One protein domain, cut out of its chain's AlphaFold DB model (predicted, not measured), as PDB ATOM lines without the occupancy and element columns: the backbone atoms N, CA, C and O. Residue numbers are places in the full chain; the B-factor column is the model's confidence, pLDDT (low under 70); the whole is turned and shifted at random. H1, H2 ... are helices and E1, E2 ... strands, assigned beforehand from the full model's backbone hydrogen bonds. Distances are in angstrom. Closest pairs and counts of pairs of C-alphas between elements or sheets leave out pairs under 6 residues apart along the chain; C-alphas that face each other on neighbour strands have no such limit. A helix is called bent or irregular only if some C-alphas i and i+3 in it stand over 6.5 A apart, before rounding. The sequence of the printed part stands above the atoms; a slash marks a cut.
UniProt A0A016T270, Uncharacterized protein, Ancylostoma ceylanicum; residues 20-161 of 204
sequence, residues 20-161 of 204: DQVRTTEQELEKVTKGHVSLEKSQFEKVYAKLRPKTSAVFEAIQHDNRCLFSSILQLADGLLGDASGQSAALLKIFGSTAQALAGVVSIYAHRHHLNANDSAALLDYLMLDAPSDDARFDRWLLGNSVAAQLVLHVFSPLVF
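Overview. This is residues 20 to 161 of the 204 residues of an uncharacterized protein of Ancylostoma ceylanicum (UniProt A0A016T270). Look for a body of crossed helices drawn out along one axis: H9 runs through the middle, H4 lies beside it and runs back the other way, H6 crosses it, and H5 packs on H4 and H8. One end holds H1, H2, H3 and the short pair of strands E1 and E2; the other holds H8 and H7, which folds back on H6. The printed part has 142 residues, with nine named helices and two named strands in the order H1 E1 H2 H3 E2 H4 H5 H6 H7 H8 H9; E1 and E2 form an antiparallel sheet, and the class is mostly helix. The whole is compact, with a radius of gyration of the C-alphas of 15.0 A and spans of 46 by 31 by 28 A.

Arrangement. Start with H1, residues 20 to 33: it touches H4, residues 70 to 81, through residues 70 to 74 of H4 alone, the closest C-alphas being those of Glu 26 and Phe 70, 6.8 A apart. Next find E1, residues 38 to 40, and its antiparallel neighbour E2, residues 67 to 69; N 39 and O 68 are within hydrogen-bond range at 2.8 A. H2, residues 41 to 47, touches H3, residues 55 to 62, at a steep tilt of 63 degrees; their closest C-alphas, Glu 45 and Thr 55, are 5.9 A apart. H3 touches H5, residues 84 to 95, through residues 93 to 95 of H5 alone, closest at the C-alphas of Ala 61 and Ile 94, 5.1 A. H4 touches H5 with its residues 76 to 81 alone, closest at the C-alphas of Gly 79 and Gly 86, 4.0 A. H6, residues 98 to 112, and H7, residues 117 to 128, form a helical hairpin at a shallow tilt of 33 degrees, only just short of steep; their closest C-alphas, Ala 110 and Ser 120, are 5.9 A apart. H8, residues 135 to 144, is irregular, with C-alphas 136 and 139 7.4 A apart; it touches H5, closest at the C-alphas of Ser 85 and Asp 139, 4.9 A, and is apart from H7. H9, residues 146 to 160, is irregular too, with C-alphas 155 and 158 7.3 A apart; H5 and H9 are the hub, touching 5 other helices each. H9 and H4 touch at a shallow tilt of 20 degrees, opposite ways, closest at the C-alphas of Leu 81 and Leu 153, 5.7 A. H9 touches H6 at a steep tilt of 62 degrees, closest at the C-alphas of Tyr 109 and Val 155, 6.2 A. The helix packing is mostly crossed, most touching pairs standing at more than a shallow tilt. Every O i to N i+4 pair is within hydrogen-bond range in H1, H2, H4, H5, H6 and H7; H3 has 3 of 4, H8 4 of 6 and H9 8 of 11.

Along the chain. Find C-alpha 20 at (-38.924, -48.069, 44.265), where H1 begins; from there it runs 19.9 A to C-alpha 33. H4 begins at C-alpha 70, (-37.914, -54.930, 30.946), and measures 16.0 A; H5 measures 15.9 A, H6 21.3 A, H7 16.2 A and H8 14.8 A. H9 measures 21.4 A and ends at C-alpha 160, (-41.912, -45.764, 34.854).

Size, cuts and confidence. Look at Gly 35 and Leu 129 for the two C-alphas farthest apart, 46.2 A. The printed part has no cut and no long link; H2 to H3, with 7 residues between them, and H7 to H8, with 6, are short links, and the others are tight. The mean pLDDT of the printed part is 93.8, and no printed residue is under 70.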
ATOM      1  N   ASP A  20     -37.462 -47.982  44.260       91.00
ATOM      2  CA  ASP A  20     -38.924 -48.069  44.265       91.00
ATOM      3  C   ASP A  20     -39.519 -47.872  42.866       91.00
ATOM      4  O   ASP A  20     -40.431 -48.609  42.486       91.00
ATOM      5  N   GLN A  21     -38.979 -46.941  42.071       91.94
ATOM      6  CA  GLN A  21     -39.374 -46.750  40.670       91.94
ATOM      7  C   GLN A  21     -39.099 -47.999  39.834       91.94
ATOM      8  O   GLN A  21     -39.982 -48.458  39.106       91.94
ATOM      9  N   VAL A  22     -37.906 -48.586  39.973       93.44
ATOM     10  CA  VAL A  22     -37.536 -49.825  39.273       93.44
ATOM     11  C   VAL A  22     -38.502 -50.946  39.640       93.44
ATOM     12  O   VAL A  22     -39.141 -51.522  38.760       93.44
ATOM     13  N   ARG A  23     -38.682 -51.199  40.940       92.44
ATOM     14  CA  ARG A  23     -39.543 -52.278  41.435       92.44
ATOM     15  C   ARG A  23     -40.998 -52.108  40.997       92.44
ATOM     16  O   ARG A  23     -41.635 -53.082  40.605       92.44
ATOM     17  N   THR A  24     -41.528 -50.890  41.069       93.31
ATOM     18  CA  THR A  24     -42.914 -50.593  40.674       93.31
ATOM     19  C   THR A  24     -43.100 -50.808  39.176       93.31
ATOM     20  O   THR A  24     -44.064 -51.444  38.754       93.31
ATOM     21  N   THR A  25     -42.138 -50.353  38.371       93.88
ATOM     22  CA  THR A  25     -42.157 -50.524  36.914       93.88
ATOM     23  C   THR A  25     -42.112 -51.999  36.523       93.88
ATOM     24  O   THR A  25     -42.913 -52.430  35.696       93.88
ATOM     25  N   GLU A  26     -41.236 -52.799  37.138       93.50
ATOM     26  CA  GLU A  26     -41.175 -54.248  36.898       93.50
ATOM     27  C   GLU A  26     -42.498 -54.934  37.253       93.50
ATOM     28  O   GLU A  26     -43.026 -55.695  36.445       93.50
ATOM     29  N   GLN A  27     -43.087 -54.611  38.408       93.06
ATOM     30  CA  GLN A  27     -44.365 -55.187  38.834       93.06
ATOM     31  C   GLN A  27     -45.517 -54.849  37.883       93.06
ATOM     32  O   GLN A  27     -46.337 -55.716  37.576       93.06
ATOM     33  N   GLU A  28     -45.610 -53.605  37.411       93.06
ATOM     34  CA  GLU A  28     -46.637 -53.218  36.440       93.06
ATOM     35  C   GLU A  28     -46.437 -53.923  35.094       93.06
ATOM     36  O   GLU A  28     -47.398 -54.403  34.485       93.06
ATOM     37  N   LEU A  29     -45.190 -54.075  34.650       93.25
ATOM     38  CA  LEU A  29     -44.880 -54.794  33.419       93.25
ATOM     39  C   LEU A  29     -45.181 -56.296  33.527       93.25
ATOM     40  O   LEU A  29     -45.791 -56.853  32.612       93.25
ATOM     41  N   GLU A  30     -44.846 -56.941  34.647       92.56
ATOM     42  CA  GLU A  30     -45.157 -58.354  34.914       92.56
ATOM     43  C   GLU A  30     -46.663 -58.641  34.877       92.56
ATOM     44  O   GLU A  30     -47.092 -59.667  34.330       92.56
ATOM     45  N   LYS A  31     -47.485 -57.726  35.416       90.88
ATOM     46  CA  LYS A  31     -48.954 -57.829  35.365       90.88
ATOM     47  C   LYS A  31     -49.459 -57.860  33.925       90.88
ATOM     48  O   LYS A  31     -50.348 -58.648  33.600       90.88
ATOM     49  N   VAL A  32     -48.892 -57.027  33.052       88.62
ATOM     50  CA  VAL A  32     -49.308 -56.938  31.645       88.62
ATOM     51  C   VAL A  32     -48.856 -58.156  30.845       88.62
ATOM     52  O   VAL A  32     -49.603 -58.667  30.005       88.62
ATOM     53  N   THR A  33     -47.643 -58.639  31.094       87.56
ATOM     54  CA  THR A  33     -47.057 -59.756  30.348       87.56
ATOM     55  C   THR A  33     -47.457 -61.129  30.875       87.56
ATOM     56  O   THR A  33     -47.061 -62.131  30.283       87.56
ATOM     57  N   LYS A  34     -48.235 -61.199  31.964       85.56
ATOM     58  CA  LYS A  34     -48.593 -62.450  32.655       85.56
ATOM     59  C   LYS A  34     -47.350 -63.255  33.072       85.56
ATOM     60  O   LYS A  34     -47.345 -64.480  32.975       85.56
ATOM     61  N   GLY A  35     -46.303 -62.558  33.517       80.69
ATOM     62  CA  GLY A  35     -45.057 -63.159  34.008       80.69
ATOM     63  C   GLY A  35     -43.943 -63.343  32.970       80.69
ATOM     64  O   GLY A  35     -42.898 -63.895  33.306       80.69
ATOM     65  N   HIS A  36     -44.107 -62.885  31.721       86.38
ATOM     66  CA  HIS A  36     -42.977 -62.813  30.781       86.38
ATOM     67  C   HIS A  36     -42.127 -61.558  31.027       86.38
ATOM     68  O   HIS A  36     -42.658 -60.477  31.240       86.38
ATOM     69  N   VAL A  37     -40.804 -61.660  30.904       89.19
ATOM     70  CA  VAL A  37     -39.857 -60.544  31.141       89.19
ATOM     71  C   VAL A  37     -39.685 -59.593  29.942       89.19
ATOM     72  O   VAL A  37     -38.713 -58.840  29.853       89.19
ATOM     73  N   SER A  38     -40.590 -59.669  28.965       92.50
ATOM     74  CA  SER A  38     -40.501 -58.913  27.718       92.50
ATOM     75  C   SER A  38     -41.868 -58.569  27.144       92.50
ATOM     76  O   SER A  38     -42.795 -59.373  27.248       92.50
ATOM     77  N   LEU A  39     -41.953 -57.433  26.455       93.44
ATOM     78  CA  LEU A  39     -43.124 -56.984  25.709       93.44
ATOM     79  C   LEU A  39     -42.930 -57.164  24.201       93.44
ATOM     80  O   LEU A  39     -41.916 -56.749  23.636       93.44
ATOM     81  N   GLU A  40     -43.938 -57.704  23.529       93.81
ATOM     82  CA  GLU A  40     -44.059 -57.616  22.071       93.81
ATOM     83  C   GLU A  40     -44.552 -56.222  21.653       93.81
ATOM     84  O   GLU A  40     -45.163 -55.506  22.452       93.81
ATOM     85  N   LYS A  41     -44.351 -55.837  20.383       94.00
ATOM     86  CA  LYS A  41     -44.708 -54.497  19.868       94.00
ATOM     87  C   LYS A  41     -46.144 -54.086  20.203       94.00
ATOM     88  O   LYS A  41     -46.376 -52.996  20.716       94.00
ATOM     89  N   SER A  42     -47.103 -54.988  19.996       93.44
ATOM     90  CA  SER A  42     -48.521 -54.712  20.264       93.44
ATOM     91  C   SER A  42     -48.832 -54.502  21.752       93.44
ATOM     92  O   SER A  42     -49.735 -53.737  22.088       93.44
ATOM     93  N   GLN A  43     -48.099 -55.167  22.651       94.19
ATOM     94  CA  GLN A  43     -48.233 -54.979  24.094       94.19
ATOM     95  C   GLN A  43     -47.581 -53.660  24.507       94.19
ATOM     96  O   GLN A  43     -48.206 -52.873  25.212       94.19
ATOM     97  N   PHE A  44     -46.379 -53.379  24.002       95.69
ATOM     98  CA  PHE A  44     -45.666 -52.131  24.258       95.69
ATOM     99  C   PHE A  44     -46.485 -50.905  23.832       95.69
ATOM    100  O   PHE A  44     -46.658 -49.970  24.611       95.69
ATOM    101  N   GLU A  45     -47.073 -50.929  22.634       94.69
ATOM    102  CA  GLU A  45     -47.903 -49.832  22.126       94.69
ATOM    103  C   GLU A  45     -49.189 -49.605  22.932       94.69
ATOM    104  O   GLU A  45     -49.703 -48.483  22.970       94.69
ATOM    105  N   LYS A  46     -49.710 -50.654  23.580       94.44
ATOM    106  CA  LYS A  46     -50.863 -50.562  24.485       94.44
ATOM    107  C   LYS A  46     -50.467 -49.991  25.843       94.44
ATOM    108  O   LYS A  46     -51.124 -49.066  26.307       94.44
ATOM    109  N   VAL A  47     -49.401 -50.514  26.451       95.00
ATOM    110  CA  VAL A  47     -48.895 -50.054  27.759       95.00
ATOM    111  C   VAL A  47     -48.484 -48.587  27.682       95.00
ATOM    112  O   VAL A  47     -48.912 -47.769  28.492       95.00
ATOM    113  N   TYR A  48     -47.730 -48.228  26.646       96.12
ATOM    114  CA  TYR A  48     -47.167 -46.894  26.473       96.12
ATOM    115  C   TYR A  48     -47.939 -46.056  25.452       96.12
ATOM    116  O   TYR A  48     -47.366 -45.267  24.693       96.12
ATOM    117  N   ALA A  49     -49.271 -46.171  25.455       95.50
ATOM    118  CA  ALA A  49     -50.146 -45.368  24.599       95.50
ATOM    119  C   ALA A  49     -49.971 -43.850  24.823       95.50
ATOM    120  O   ALA A  49     -50.154 -43.067  23.894       95.50
ATOM    121  N   LYS A  50     -49.536 -43.430  26.022       94.44
ATOM    122  CA  LYS A  50     -49.192 -42.030  26.340       94.44
ATOM    123  C   LYS A  50     -47.972 -41.494  25.568       94.44
ATOM    124  O   LYS A  50     -47.746 -40.285  25.593       94.44
ATOM    125  N   LEU A  51     -47.193 -42.356  24.905       96.12
ATOM    126  CA  LEU A  51     -46.060 -41.978  24.046       96.12
ATOM    127  C   LEU A  51     -46.453 -41.810  22.570       96.12
ATOM    128  O   LEU A  51     -45.593 -41.610  21.710       96.12
ATOM    129  N   ARG A  52     -47.745 -41.907  22.238       96.38
ATOM    130  CA  ARG A  52     -48.212 -41.661  20.872       96.38
ATOM    131  C   ARG A  52     -47.952 -40.204  20.472       96.38
ATOM    132  O   ARG A  52     -48.084 -39.323  21.315       96.38
ATOM    133  N   PRO A  53     -47.596 -39.950  19.201       96.38
ATOM    134  CA  PRO A  53     -47.560 -40.906  18.087       96.38
ATOM    135  C   PRO A  53     -46.210 -41.630  17.915       96.38
ATOM    136  O   PRO A  53     -46.026 -42.343  16.934       96.38
ATOM    137  N   LYS A  54     -45.249 -41.456  18.828       97.19
ATOM    138  CA  LYS A  54     -43.872 -41.958  18.676       97.19
ATOM    139  C   LYS A  54     -43.596 -43.282  19.392       97.19
ATOM    140  O   LYS A  54     -42.455 -43.732  19.390       97.19
ATOM    141  N   THR A  55     -44.613 -43.947  19.940       96.50
ATOM    142  CA  THR A  55     -44.452 -45.219  20.662       96.50
ATOM    143  C   THR A  55     -43.710 -46.286  19.847       96.50
ATOM    144  O   THR A  55     -42.866 -46.983  20.401       96.50
ATOM    145  N   SER A  56     -43.956 -46.385  18.535       95.31
ATOM    146  CA  SER A  56     -43.263 -47.359  17.678       95.31
ATOM    147  C   SER A  56     -41.773 -47.038  17.498       95.31
ATOM    148  O   SER A  56     -40.964 -47.956  17.532       95.31
ATOM    149  N   ALA A  57     -41.398 -45.756  17.388       96.56
ATOM    150  CA  ALA A  57     -39.991 -45.345  17.315       96.56
ATOM    151  C   ALA A  57     -39.253 -45.662  18.625       96.56
ATOM    152  O   ALA A  57     -38.135 -46.169  18.610       96.56
ATOM    153  N   VAL A  58     -39.914 -45.436  19.768       97.00
ATOM    154  CA  VAL A  58     -39.376 -45.810  21.084       97.00
ATOM    155  C   VAL A  58     -39.153 -47.321  21.168       97.00
ATOM    156  O   VAL A  58     -38.085 -47.746  21.593       97.00
ATOM    157  N   PHE A  59     -40.120 -48.131  20.723       96.88
ATOM    158  CA  PHE A  59     -39.990 -49.591  20.675       96.88
ATOM    159  C   PHE A  59     -38.815 -50.035  19.792       96.88
ATOM    160  O   PHE A  59     -37.986 -50.841  20.206       96.88
ATOM    161  N   GLU A  60     -38.723 -49.485  18.581       96.25
ATOM    162  CA  GLU A  60     -37.687 -49.829  17.603       96.25
ATOM    163  C   GLU A  60     -36.276 -49.506  18.102       96.25
ATOM    164  O   GLU A  60     -35.338 -50.236  17.785       96.25
ATOM    165  N   ALA A  61     -36.135 -48.482  18.942       95.56
ATOM    166  CA  ALA A  61     -34.860 -48.087  19.525       95.56
ATOM    167  C   ALA A  61     -34.329 -49.062  20.593       95.56
ATOM    168  O   ALA A  61     -33.124 -49.089  20.850       95.56
ATOM    169  N   ILE A  62     -35.198 -49.837  21.253       95.25
ATOM    170  CA  ILE A  62     -34.817 -50.675  22.410       95.25
ATOM    171  C   ILE A  62     -35.148 -52.163  22.259       95.25
ATOM    172  O   ILE A  62     -34.861 -52.943  23.170       95.25
ATOM    173  N   GLN A  63     -35.751 -52.566  21.142       94.75
ATOM    174  CA  GLN A  63     -36.074 -53.964  20.882       94.75
ATOM    175  C   GLN A  63     -34.826 -54.829  20.648       94.75
ATOM    176  O   GLN A  63     -33.829 -54.406  20.064       94.75
ATOM    177  N   HIS A  64     -34.947 -56.095  21.027       90.88
ATOM    178  CA  HIS A  64     -34.059 -57.190  20.669       90.88
ATOM    179  C   HIS A  64     -34.932 -58.321  20.126       90.88
ATOM    180  O   HIS A  64     -35.879 -58.738  20.793       90.88
ATOM    181  N   ASP A  65     -34.676 -58.766  18.896       88.44
ATOM    182  CA  ASP A  65     -35.455 -59.823  18.235       88.44
ATOM    183  C   ASP A  65     -36.979 -59.584  18.285       88.44
ATOM    184  O   ASP A  65     -37.773 -60.471  18.596       88.44
ATOM    185  N   ASN A  66     -37.394 -58.347  17.983       89.50
ATOM    186  CA  ASN A  66     -38.795 -57.910  17.957       89.50
ATOM    187  C   ASN A  66     -39.515 -57.936  19.322       89.50
ATOM    188  O   ASN A  66     -40.749 -57.979  19.392       89.50
ATOM    189  N   ARG A  67     -38.750 -57.904  20.420       92.25
ATOM    190  CA  ARG A  67     -39.245 -57.848  21.801       92.25
ATOM    191  C   ARG A  67     -38.474 -56.821  22.619       92.25
ATOM    192  O   ARG A  67     -37.270 -56.669  22.466       92.25
ATOM    193  N   CYS A  68     -39.153 -56.134  23.527       94.06
ATOM    194  CA  CYS A  68     -38.522 -55.222  24.477       94.06
ATOM    195  C   CYS A  68     -38.399 -55.902  25.836       94.06
ATOM    196  O   CYS A  68     -39.412 -56.207  26.463       94.06
ATOM    197  N   LEU A  69     -37.170 -56.139  26.292       95.00
ATOM    198  CA  LEU A  69     -36.911 -56.627  27.647       95.00
ATOM    199  C   LEU A  69     -37.229 -55.527  28.667       95.00
ATOM    200  O   LEU A  69     -37.019 -54.346  28.384       95.00
ATOM    201  N   PHE A  70     -37.673 -55.902  29.868       94.31
ATOM    202  CA  PHE A  70     -37.914 -54.930  30.946       94.31
ATOM    203  C   PHE A  70     -36.651 -54.140  31.289       94.31
ATOM    204  O   PHE A  70     -36.709 -52.927  31.462       94.31
ATOM    205  N   SER A  71     -35.493 -54.803  31.268       94.00
ATOM    206  CA  SER A  71     -34.191 -54.158  31.433       94.00
ATOM    207  C   SER A  71     -33.945 -53.056  30.401       94.00
ATOM    208  O   SER A  71     -33.534 -51.965  30.776       94.00
ATOM    209  N   SER A  72     -34.234 -53.296  29.120       94.75
ATOM    210  CA  SER A  72     -34.042 -52.299  28.056       94.75
ATOM    211  C   SER A  72     -34.962 -51.086  28.229       94.75
ATOM    212  O   SER A  72     -34.561 -49.960  27.937       94.75
ATOM    213  N   ILE A  73     -36.183 -51.305  28.729       95.69
ATOM    214  CA  ILE A  73     -37.144 -50.239  29.047       95.69
ATOM    215  C   ILE A  73     -36.636 -49.405  30.224       95.69
ATOM    216  O   ILE A  73     -36.587 -48.181  30.129       95.69
ATOM    217  N   LEU A  74     -36.213 -50.064  31.305       95.56
ATOM    218  CA  LEU A  74     -35.680 -49.407  32.496       95.56
ATOM    219  C   LEU A  74     -34.411 -48.611  32.191       95.56
ATOM    220  O   LEU A  74     -34.287 -47.487  32.653       95.56
ATOM    221  N   GLN A  75     -33.505 -49.136  31.366       95.06
ATOM    222  CA  GLN A  75     -32.319 -48.396  30.925       95.06
ATOM    223  C   GLN A  75     -32.668 -47.147  30.120       95.06
ATOM    224  O   GLN A  75     -32.022 -46.112  30.260       95.06
ATOM    225  N   LEU A  76     -33.666 -47.249  29.241       96.00
ATOM    226  CA  LEU A  76     -34.111 -46.097  28.474       96.00
ATOM    227  C   LEU A  76     -34.727 -45.041  29.394       96.00
ATOM    228  O   LEU A  76     -34.431 -43.858  29.244       96.00
ATOM    229  N   ALA A  77     -35.558 -45.471  30.343       96.06
ATOM    230  CA  ALA A  77     -36.142 -44.590  31.340       96.06
ATOM    231  C   ALA A  77     -35.073 -43.943  32.231       96.06
ATOM    232  O   ALA A  77     -35.153 -42.745  32.466       96.06
ATOM    233  N   ASP A  78     -34.054 -44.692  32.658       95.00
ATOM    234  CA  ASP A  78     -32.929 -44.178  33.448       95.00
ATOM    235  C   ASP A  78     -32.189 -43.056  32.717       95.00
ATOM    236  O   ASP A  78     -31.922 -42.011  33.300       95.00
ATOM    237  N   GLY A  79     -31.947 -43.220  31.412       95.12
ATOM    238  CA  GLY A  79     -31.358 -42.164  30.588       95.12
ATOM    239  C   GLY A  79     -32.284 -40.955  30.422       95.12
ATOM    240  O   GLY A  79     -31.873 -39.825  30.660       95.12
ATOM    241  N   LEU A  80     -33.548 -41.171  30.046       95.88
ATOM    242  CA  LEU A  80     -34.503 -40.083  29.778       95.88
ATOM    243  C   LEU A  80     -34.928 -39.308  31.031       95.88
ATOM    244  O   LEU A  80     -35.311 -38.145  30.920       95.88
ATOM    245  N   LEU A  81     -34.902 -39.948  32.199       94.25
ATOM    246  CA  LEU A  81     -35.256 -39.343  33.485       94.25
ATOM    247  C   LEU A  81     -34.029 -38.929  34.307       94.25
ATOM    248  O   LEU A  81     -34.181 -38.361  35.386       94.25
ATOM    249  N   GLY A  82     -32.833 -39.193  33.781       91.81
ATOM    250  CA  GLY A  82     -31.560 -38.810  34.364       91.81
ATOM    251  C   GLY A  82     -31.122 -37.397  33.997       91.81
ATOM    252  O   GLY A  82     -31.931 -36.488  33.780       91.81
ATOM    253  N   ASP A  83     -29.805 -37.210  33.958       92.81
ATOM    254  CA  ASP A  83     -29.186 -35.929  33.631       92.81
ATOM    255  C   ASP A  83     -29.221 -35.606  32.123       92.81
ATOM    256  O   ASP A  83     -29.679 -36.388  31.289       92.81
ATOM    257  N   ALA A  84     -28.723 -34.425  31.752       94.06
ATOM    258  CA  ALA A  84     -28.716 -33.974  30.362       94.06
ATOM    259  C   ALA A  84     -27.905 -34.891  29.419       94.06
ATOM    260  O   ALA A  84     -28.223 -34.981  28.230       94.06
ATOM    261  N   SER A  85     -26.884 -35.587  29.933       94.56
ATOM    262  CA  SER A  85     -26.094 -36.545  29.155       94.56
ATOM    263  C   SER A  85     -26.883 -37.828  28.905       94.56
ATOM    264  O   SER A  85     -26.880 -38.346  27.788       94.56
ATOM    265  N   GLY A  86     -27.579 -38.339  29.923       94.75
ATOM    266  CA  GLY A  86     -28.491 -39.473  29.786       94.75
ATOM    267  C   GLY A  86     -29.633 -39.162  28.817       94.75
ATOM    268  O   GLY A  86     -29.916 -39.954  27.912       94.75
ATOM    269  N   GLN A  87     -30.235 -37.977  28.954       95.69
ATOM    270  CA  GLN A  87     -31.340 -37.536  28.108       95.69
ATOM    271  C   GLN A  87     -30.919 -37.420  26.648       95.69
ATOM    272  O   GLN A  87     -31.595 -37.971  25.780       95.69
ATOM    273  N   SER A  88     -29.801 -36.746  26.363       96.56
ATOM    274  CA  SER A  88     -29.325 -36.574  24.987       96.56
ATOM    275  C   SER A  88     -29.036 -37.924  24.330       96.56
ATOM    276  O   SER A  88     -29.541 -38.191  23.239       96.56
ATOM    277  N   ALA A  89     -28.315 -38.816  25.014       96.50
ATOM    278  CA  ALA A  89     -27.974 -40.135  24.496       96.50
ATOM    279  C   ALA A  89     -29.226 -40.978  24.213       96.50
ATOM    280  O   ALA A  89     -29.329 -41.600  23.152       96.50
ATOM    281  N   ALA A  90     -30.201 -40.980  25.125       97.00
ATOM    282  CA  ALA A  90     -31.442 -41.726  24.946       97.00
ATOM    283  C   ALA A  90     -32.322 -41.143  23.828       97.00
ATOM    284  O   ALA A  90     -32.867 -41.891  23.015       97.00
ATOM    285  N   LEU A  91     -32.432 -39.816  23.737       97.69
ATOM    286  CA  LEU A  91     -33.191 -39.142  22.683       97.69
ATOM    287  C   LEU A  91     -32.573 -39.358  21.300       97.69
ATOM    288  O   LEU A  91     -33.297 -39.679  20.358       97.69
ATOM    289  N   LEU A  92     -31.250 -39.238  21.173       97.19
ATOM    290  CA  LEU A  92     -30.539 -39.512  19.923       97.19
ATOM    291  C   LEU A  92     -30.634 -40.990  19.542       97.19
ATOM    292  O   LEU A  92     -30.792 -41.307  18.367       97.19
ATOM    293  N   LYS A  93     -30.637 -41.903  20.519       96.81
ATOM    294  CA  LYS A  93     -30.888 -43.328  20.267       96.81
ATOM    295  C   LYS A  93     -32.283 -43.579  19.682       96.81
ATOM    296  O   LYS A  93     -32.419 -44.443  18.822       96.81
ATOM    297  N   ILE A  94     -33.308 -42.852  20.134       97.25
ATOM    298  CA  ILE A  94     -34.683 -43.011  19.629       97.25
ATOM    299  C   ILE A  94     -34.872 -42.330  18.269       97.25
ATOM    300  O   ILE A  94     -35.509 -42.890  17.379       97.25
ATOM    301  N   PHE A  95     -34.376 -41.102  18.129       97.00
ATOM    302  CA  PHE A  95     -34.767 -40.206  17.039       97.00
ATOM    303  C   PHE A  95     -33.644 -39.879  16.058       97.00
ATOM    304  O   PHE A  95     -33.919 -39.251  15.047       97.00
ATOM    305  N   GLY A  96     -32.404 -40.286  16.319       95.31
ATOM    306  CA  GLY A  96     -31.269 -40.174  15.401       95.31
ATOM    307  C   GLY A  96     -30.591 -38.805  15.335       95.31
ATOM    308  O   GLY A  96     -29.393 -38.761  15.091       95.31
ATOM    309  N   SER A  97     -31.314 -37.705  15.563       96.62
ATOM    310  CA  SER A  97     -30.761 -36.339  15.541       96.62
ATOM    311  C   SER A  97     -31.469 -35.409  16.525       96.62
ATOM    312  O   SER A  97     -32.614 -35.661  16.913       96.62
ATOM    313  N   THR A  98     -30.824 -34.299  16.884       96.31
ATOM    314  CA  THR A  98     -31.365 -33.267  17.789       96.31
ATOM    315  C   THR A  98     -32.706 -32.727  17.289       96.31
ATOM    316  O   THR A  98     -33.690 -32.694  18.029       96.31
ATOM    317  N   ALA A  99     -32.789 -32.375  16.003       96.19
ATOM    318  CA  ALA A  99     -34.014 -31.843  15.407       96.19
ATOM    319  C   ALA A  99     -35.173 -32.854  15.463       96.19
ATOM    320  O   ALA A  99     -36.301 -32.509  15.822       96.19
ATOM    321  N   GLN A 100     -34.899 -34.124  15.149       97.12
ATOM    322  CA  GLN A 100     -35.910 -35.180  15.203       97.12
ATOM    323  C   GLN A 100     -36.296 -35.536  16.641       97.12
ATOM    324  O   GLN A 100     -37.460 -35.858  16.882       97.12
ATOM    325  N   ALA A 101     -35.364 -35.435  17.591       97.44
ATOM    326  CA  ALA A 101     -35.640 -35.620  19.008       97.44
ATOM    327  C   ALA A 101     -36.614 -34.563  19.531       97.44
ATOM    328  O   ALA A 101     -37.648 -34.917  20.099       97.44
ATOM    329  N   LEU A 102     -36.342 -33.281  19.273       97.38
ATOM    330  CA  LEU A 102     -37.222 -32.184  19.683       97.38
ATOM    331  C   LEU A 102     -38.595 -32.286  19.010       97.38
ATOM    332  O   LEU A 102     -39.620 -32.221  19.691       97.38
ATOM    333  N   ALA A 103     -38.638 -32.558  17.703       97.31
ATOM    334  CA  ALA A 103     -39.894 -32.794  16.992       97.31
ATOM    335  C   ALA A 103     -40.661 -34.007  17.552       97.31
ATOM    336  O   ALA A 103     -41.889 -33.982  17.653       97.31
ATOM    337  N   GLY A 104     -39.952 -35.070  17.938       97.44
ATOM    338  CA  GLY A 104     -40.515 -36.251  18.584       97.44
ATOM    339  C   GLY A 104     -41.162 -35.922  19.924       97.44
ATOM    340  O   GLY A 104     -42.336 -36.236  20.123       97.44
ATOM    341  N   VAL A 105     -40.429 -35.239  20.804       97.38
ATOM    342  CA  VAL A 105     -40.899 -34.799  22.127       97.38
ATOM    343  C   VAL A 105     -42.130 -33.899  21.997       97.38
ATOM    344  O   VAL A 105     -43.165 -34.184  22.606       97.38
ATOM    345  N   VAL A 106     -42.062 -32.866  21.151       96.88
ATOM    346  CA  VAL A 106     -43.183 -31.944  20.906       96.88
ATOM    347  C   VAL A 106     -44.383 -32.679  20.319       96.88
ATOM    348  O   VAL A 106     -45.509 -32.419  20.725       96.88
ATOM    349  N   SER A 107     -44.175 -33.637  19.415       97.12
ATOM    350  CA  SER A 107     -45.266 -34.416  18.822       97.12
ATOM    351  C   SER A 107     -46.006 -35.271  19.854       97.12
ATOM    352  O   SER A 107     -47.238 -35.315  19.833       97.12
ATOM    353  N   ILE A 108     -45.282 -35.913  20.779       97.25
ATOM    354  CA  ILE A 108     -45.903 -36.684  21.867       97.25
ATOM    355  C   ILE A 108     -46.684 -35.753  22.793       97.25
ATOM    356  O   ILE A 108     -47.838 -36.019  23.135       97.25
ATOM    357  N   TYR A 109     -46.065 -34.640  23.179       95.06
ATOM    358  CA  TYR A 109     -46.686 -33.643  24.039       95.06
ATOM    359  C   TYR A 109     -47.956 -33.048  23.411       95.06
ATOM    360  O   TYR A 109     -49.015 -33.037  24.039       95.06
ATOM    361  N   ALA A 110     -47.883 -32.644  22.143       94.50
ATOM    362  CA  ALA A 110     -48.999 -32.089  21.389       94.50
ATOM    363  C   ALA A 110     -50.172 -33.067  21.285       94.50
ATOM    364  O   ALA A 110     -51.322 -32.668  21.455       94.50
ATOM    365  N   HIS A 111     -49.888 -34.351  21.054       94.50
ATOM    366  CA  HIS A 111     -50.919 -35.383  21.013       94.50
ATOM    367  C   HIS A 111     -51.586 -35.586  22.378       94.50
ATOM    368  O   HIS A 111     -52.808 -35.684  22.451       94.50
ATOM    369  N   ARG A 112     -50.795 -35.612  23.458       92.19
ATOM    370  CA  ARG A 112     -51.284 -35.815  24.829       92.19
ATOM    371  C   ARG A 112     -52.161 -34.663  25.325       92.19
ATOM    372  O   ARG A 112     -53.114 -34.911  26.054       92.19
ATOM    373  N   HIS A 113     -51.834 -33.435  24.932       89.69
ATOM    374  CA  HIS A 113     -52.516 -32.215  25.381       89.69
ATOM    375  C   HIS A 113     -53.444 -31.606  24.326       89.69
ATOM    376  O   HIS A 113     -53.912 -30.487  24.496       89.69
ATOM    377  N   HIS A 114     -53.718 -32.337  23.240       90.12
ATOM    378  CA  HIS A 114     -54.608 -31.915  22.154       90.12
ATOM    379  C   HIS A 114     -54.274 -30.530  21.574       90.12
ATOM    380  O   HIS A 114     -55.168 -29.743  21.256       90.12
ATOM    381  N   LEU A 115     -52.982 -30.231  21.420       89.38
ATOM    382  CA  LEU A 115     -52.552 -28.969  20.825       89.38
ATOM    383  C   LEU A 115     -52.958 -28.898  19.357       89.38
ATOM    384  O   LEU A 115     -52.868 -29.878  18.612       89.38
ATOM    385  N   ASN A 116     -53.353 -27.703  18.923       90.12
ATOM    386  CA  ASN A 116     -53.536 -27.434  17.505       90.12
ATOM    387  C   ASN A 116     -52.172 -27.355  16.786       90.12
ATOM    388  O   ASN A 116     -51.124 -27.201  17.414       90.12
ATOM    389  N   ALA A 117     -52.194 -27.457  15.454       90.69
ATOM    390  CA  ALA A 117     -50.981 -27.486  14.635       90.69
ATOM    391  C   ALA A 117     -50.128 -26.211  14.756       90.69
ATOM    392  O   ALA A 117     -48.906 -26.289  14.689       90.69
ATOM    393  N   ASN A 118     -50.758 -25.052  14.959       90.50
ATOM    394  CA  ASN A 118     -50.039 -23.786  15.084       90.50
ATOM    395  C   ASN A 118     -49.295 -23.705  16.422       90.50
ATOM    396  O   ASN A 118     -48.156 -23.257  16.463       90.50
ATOM    397  N   ASP A 119     -49.920 -24.158  17.509       88.19
ATOM    398  CA  ASP A 119     -49.329 -24.123  18.847       88.19
ATOM    399  C   ASP A 119     -48.190 -25.145  18.982       88.19
ATOM    400  O   ASP A 119     -47.143 -24.843  19.550       88.19
ATOM    401  N   SER A 120     -48.345 -26.336  18.394       92.69
ATOM    402  CA  SER A 120     -47.265 -27.328  18.364       92.69
ATOM    403  C   SER A 120     -46.095 -26.898  17.474       92.69
ATOM    404  O   SER A 120     -44.945 -27.107  17.862       92.69
ATOM    405  N   ALA A 121     -46.358 -26.258  16.328       92.69
ATOM    406  CA  ALA A 121     -45.315 -25.678  15.483       92.69
ATOM    407  C   ALA A 121     -44.567 -24.552  16.210       92.69
ATOM    408  O   ALA A 121     -43.344 -24.582  16.264       92.69
ATOM    409  N   ALA A 122     -45.285 -23.635  16.863       91.94
ATOM    410  CA  ALA A 122     -44.674 -22.547  17.623       91.94
ATOM    411  C   ALA A 122     -43.788 -23.055  18.774       91.94
ATOM    412  O   ALA A 122     -42.715 -22.502  19.020       91.94
ATOM    413  N   LEU A 123     -44.203 -24.122  19.469       92.81
ATOM    414  CA  LEU A 123     -43.378 -24.756  20.499       92.81
ATOM    415  C   LEU A 123     -42.108 -25.382  19.908       92.81
ATOM    416  O   LEU A 123     -41.035 -25.255  20.497       92.81
ATOM    417  N   LEU A 124     -42.217 -26.053  18.760       96.06
ATOM    418  CA  LEU A 124     -41.053 -26.615  18.083       96.06
ATOM    419  C   LEU A 124     -40.100 -25.512  17.610       96.06
ATOM    420  O   LEU A 124     -38.906 -25.610  17.869       96.06
ATOM    421  N   ASP A 125     -40.616 -24.451  16.992       94.94
ATOM    422  CA  ASP A 125     -39.822 -23.312  16.523       94.94
ATOM    423  C   ASP A 125     -39.089 -22.625  17.681       94.94
ATOM    424  O   ASP A 125     -37.908 -22.300  17.560       94.94
ATOM    425  N   TYR A 126     -39.753 -22.470  18.832       92.75
ATOM    426  CA  TYR A 126     -39.130 -21.955  20.051       92.75
ATOM    427  C   TYR A 126     -37.930 -22.805  20.488       92.75
ATOM    428  O   TYR A 126     -36.869 -22.257  20.776       92.75
ATOM    429  N   LEU A 127     -38.080 -24.133  20.516       94.00
ATOM    430  CA  LEU A 127     -36.995 -25.046  20.891       94.00
ATOM    431  C   LEU A 127     -35.878 -25.086  19.842       94.00
ATOM    432  O   LEU A 127     -34.719 -25.269  20.187       94.00
ATOM    433  N   MET A 128     -36.220 -24.937  18.564       94.50
ATOM    434  CA  MET A 128     -35.266 -25.004  17.458       94.50
ATOM    435  C   MET A 128     -34.462 -23.712  17.269       94.50
ATOM    436  O   MET A 128     -33.439 -23.748  16.588       94.50
ATOM    437  N   LEU A 129     -34.892 -22.589  17.858       92.75
ATOM    438  CA  LEU A 129     -34.259 -21.278  17.689       92.75
ATOM    439  C   LEU A 129     -32.779 -21.272  18.102       92.75
ATOM    440  O   LEU A 129     -31.960 -20.631  17.443       92.75
ATOM    441  N   ASP A 130     -32.443 -21.969  19.187       90.50
ATOM    442  CA  ASP A 130     -31.090 -22.049  19.745       90.50
ATOM    443  C   ASP A 130     -30.544 -23.486  19.817       90.50
ATOM    444  O   ASP A 130     -29.443 -23.703  20.331       90.50
ATOM    445  N   ALA A 131     -31.287 -24.462  19.282       93.06
ATOM    446  CA  ALA A 131     -30.865 -25.854  19.252       93.06
ATOM    447  C   ALA A 131     -29.563 -26.020  18.444       93.06
ATOM    448  O   ALA A 131     -29.406 -25.444  17.360       93.06
ATOM    449  N   PRO A 132     -28.609 -26.835  18.925       92.94
ATOM    450  CA  PRO A 132     -27.376 -27.067  18.200       92.94
ATOM    451  C   PRO A 132     -27.653 -27.874  16.928       92.94
ATOM    452  O   PRO A 132     -28.326 -28.897  16.952       92.94
ATOM    453  N   SER A 133     -27.050 -27.460  15.813       90.00
ATOM    454  CA  SER A 133     -27.053 -28.256  14.573       90.00
ATOM    455  C   SER A 133     -26.129 -29.478  14.634       90.00
ATOM    456  O   SER A 133     -26.144 -30.302  13.729       90.00
ATOM    457  N   ASP A 134     -25.285 -29.551  15.666       91.38
ATOM    458  CA  ASP A 134     -24.336 -30.637  15.903       91.38
ATOM    459  C   ASP A 134     -24.783 -31.416  17.141       91.38
ATOM    460  O   ASP A 134     -24.795 -30.866  18.249       91.38
ATOM    461  N   ASP A 135     -25.128 -32.686  16.937       92.69
ATOM    462  CA  ASP A 135     -25.659 -33.585  17.963       92.69
ATOM    463  C   ASP A 135     -24.677 -33.803  19.123       92.69
ATOM    464  O   ASP A 135     -25.101 -34.053  20.251       92.69
ATOM    465  N   ALA A 136     -23.370 -33.617  18.896       92.50
ATOM    466  CA  ALA A 136     -22.354 -33.719  19.944       92.50
ATOM    467  C   ALA A 136     -22.464 -32.624  21.020       92.50
ATOM    468  O   ALA A 136     -21.806 -32.716  22.054       92.50
ATOM    469  N   ARG A 137     -23.262 -31.574  20.785       94.19
ATOM    470  CA  ARG A 137     -23.505 -30.479  21.743       94.19
ATOM    471  C   ARG A 137     -24.890 -30.538  22.384       94.19
ATOM    472  O   ARG A 137     -25.259 -29.608  23.108       94.19
ATOM    473  N   PHE A 138     -25.672 -31.575  22.090       95.62
ATOM    474  CA  PHE A 138     -27.064 -31.654  22.518       95.62
ATOM    475  C   PHE A 138     -27.207 -31.774  24.040       95.62
ATOM    476  O   PHE A 138     -28.066 -31.121  24.626       95.62
ATOM    477  N   ASP A 139     -26.318 -32.522  24.694       95.19
ATOM    478  CA  ASP A 139     -26.234 -32.633  26.155       95.19
ATOM    479  C   ASP A 139     -26.024 -31.267  26.830       95.19
ATOM    480  O   ASP A 139     -26.757 -30.885  27.743       95.19
ATOM    481  N   ARG A 140     -25.062 -30.478  26.339       94.88
ATOM    482  CA  ARG A 140     -24.745 -29.153  26.876       94.88
ATOM    483  C   ARG A 140     -25.894 -28.179  26.661       94.88
ATOM    484  O   ARG A 140     -26.151 -27.347  27.528       94.88
ATOM    485  N   TRP A 141     -26.571 -28.274  25.521       96.06
ATOM    486  CA  TRP A 141     -27.753 -27.464  25.258       96.06
ATOM    487  C   TRP A 141     -28.918 -27.849  26.180       96.06
ATOM    488  O   TRP A 141     -29.502 -26.959  26.790       96.06
ATOM    489  N   LEU A 142     -29.199 -29.143  26.379       94.75
ATOM    490  CA  LEU A 142     -30.232 -29.608  27.318       94.75
ATOM    491  C   LEU A 142     -29.962 -29.144  28.752       94.75
ATOM    492  O   LEU A 142     -30.891 -28.753  29.454       94.75
ATOM    493  N   LEU A 143     -28.694 -29.126  29.174       92.94
ATOM    494  CA  LEU A 143     -28.302 -28.605  30.484       92.94
ATOM    495  C   LEU A 143     -28.636 -27.110  30.642       92.94
ATOM    496  O   LEU A 143     -29.000 -26.671  31.732       92.94
ATOM    497  N   GLY A 144     -28.509 -26.327  29.566       90.25
ATOM    498  CA  GLY A 144     -28.826 -24.896  29.547       90.25
ATOM    499  C   GLY A 144     -30.302 -24.578  29.282       90.25
ATOM    500  O   GLY A 144     -30.770 -23.504  29.662       90.25
ATOM    501  N   ASN A 145     -31.047 -25.493  28.659       91.12
ATOM    502  CA  ASN A 145     -32.434 -25.291  28.255       91.12
ATOM    503  C   ASN A 145     -33.399 -26.037  29.193       91.12
ATOM    504  O   ASN A 145     -33.809 -27.177  28.957       91.12
ATOM    505  N   SER A 146     -33.795 -25.352  30.270       85.88
ATOM    506  CA  SER A 146     -34.678 -25.902  31.306       85.88
ATOM    507  C   SER A 146     -36.047 -26.335  30.773       85.88
ATOM    508  O   SER A 146     -36.643 -27.267  31.314       85.88
ATOM    509  N   VAL A 147     -36.544 -25.684  29.719       90.31
ATOM    510  CA  VAL A 147     -37.821 -26.006  29.076       90.31
ATOM    511  C   VAL A 147     -37.731 -27.357  28.373       90.31
ATOM    512  O   VAL A 147     -38.572 -28.223  28.611       90.31
ATOM    513  N   ALA A 148     -36.695 -27.569  27.560       92.62
ATOM    514  CA  ALA A 148     -36.497 -28.819  26.834       92.62
ATOM    515  C   ALA A 148     -36.321 -30.009  27.787       92.62
ATOM    516  O   ALA A 148     -37.022 -31.012  27.647       92.62
ATOM    517  N   ALA A 149     -35.456 -29.874  28.796       92.00
ATOM    518  CA  ALA A 149     -35.211 -30.933  29.776       92.00
ATOM    519  C   ALA A 149     -36.486 -31.311  30.552       92.00
ATOM    520  O   ALA A 149     -36.811 -32.488  30.704       92.00
ATOM    521  N   GLN A 150     -37.268 -30.326  31.001       91.06
ATOM    522  CA  GLN A 150     -38.525 -30.597  31.708       91.06
ATOM    523  C   GLN A 150     -39.598 -31.205  30.806       91.06
ATOM    524  O   GLN A 150     -40.375 -32.049  31.262       91.06
ATOM    525  N   LEU A 151     -39.645 -30.798  29.538       93.50
ATOM    526  CA  LEU A 151     -40.565 -31.364  28.563       93.50
ATOM    527  C   LEU A 151     -40.241 -32.838  28.294       93.50
ATOM    528  O   LEU A 151     -41.154 -33.661  28.255       93.50
ATOM    529  N   VAL A 152     -38.953 -33.181  28.185       95.69
ATOM    530  CA  VAL A 152     -38.470 -34.566  28.067       95.69
ATOM    531  C   VAL A 152     -38.916 -35.393  29.270       95.69
ATOM    532  O   VAL A 152     -39.580 -36.413  29.079       95.69
ATOM    533  N   LEU A 153     -38.663 -34.910  30.493       94.06
ATOM    534  CA  LEU A 153     -39.129 -35.571  31.716       94.06
ATOM    535  C   LEU A 153     -40.642 -35.803  31.670       94.06
ATOM    536  O   LEU A 153     -41.102 -36.934  31.776       94.06
ATOM    537  N   HIS A 154     -41.428 -34.755  31.412       93.88
ATOM    538  CA  HIS A 154     -42.886 -34.853  31.364       93.88
ATOM    539  C   HIS A 154     -43.391 -35.869  30.334       93.88
ATOM    540  O   HIS A 154     -44.322 -36.645  30.589       93.88
ATOM    541  N   VAL A 155     -42.799 -35.864  29.143       95.81
ATOM    542  CA  VAL A 155     -43.199 -36.742  28.048       95.81
ATOM    543  C   VAL A 155     -42.872 -38.202  28.361       95.81
ATOM    544  O   VAL A 155     -43.709 -39.061  28.069       95.81
ATOM    545  N   PHE A 156     -41.735 -38.486  28.996       96.75
ATOM    546  CA  PHE A 156     -41.239 -39.851  29.179       96.75
ATOM    547  C   PHE A 156     -41.429 -40.456  30.576       96.75
ATOM    548  O   PHE A 156     -41.292 -41.672  30.694       96.75
ATOM    549  N   SER A 157     -41.873 -39.705  31.593       95.31
ATOM    550  CA  SER A 157     -42.268 -40.265  32.906       95.31
ATOM    551  C   SER A 157     -43.227 -41.468  32.846       95.31
ATOM    552  O   SER A 157     -43.074 -42.376  33.661       95.31
ATOM    553  N   PRO A 158     -44.155 -41.585  31.868       95.50
ATOM    554  CA  PRO A 158     -44.976 -42.785  31.737       95.50
ATOM    555  C   PRO A 158     -44.197 -44.090  31.517       95.50
ATOM    556  O   PRO A 158     -44.788 -45.149  31.701       95.50
ATOM    557  N   LEU A 159     -42.912 -44.046  31.134       94.81
ATOM    558  CA  LEU A 159     -42.066 -45.244  31.028       94.81
ATOM    559  C   LEU A 159     -41.922 -45.984  32.364       94.81
ATOM    560  O   LEU A 159     -41.835 -47.211  32.358       94.81
ATOM    561  N   VAL A 160     -41.965 -45.244  33.476       95.06
ATOM    562  CA  VAL A 160     -41.912 -45.764  34.854       95.06
ATOM    563  C   VAL A 160     -43.259 -45.654  35.573       95.06
ATOM    564  O   VAL A 160     -43.323 -45.670  36.795       95.06
ATOM    565  N   PHE A 161     -44.352 -45.535  34.811       92.94
ATOM    566  CA  PHE A 161     -45.723 -45.418  35.326       92.94
ATOM    567  C   PHE A 161     -45.979 -44.196  36.226       92.94
ATOM    568  O   PHE A 161     -46.962 -44.166  36.964       92.94
TER     569      PHE A 161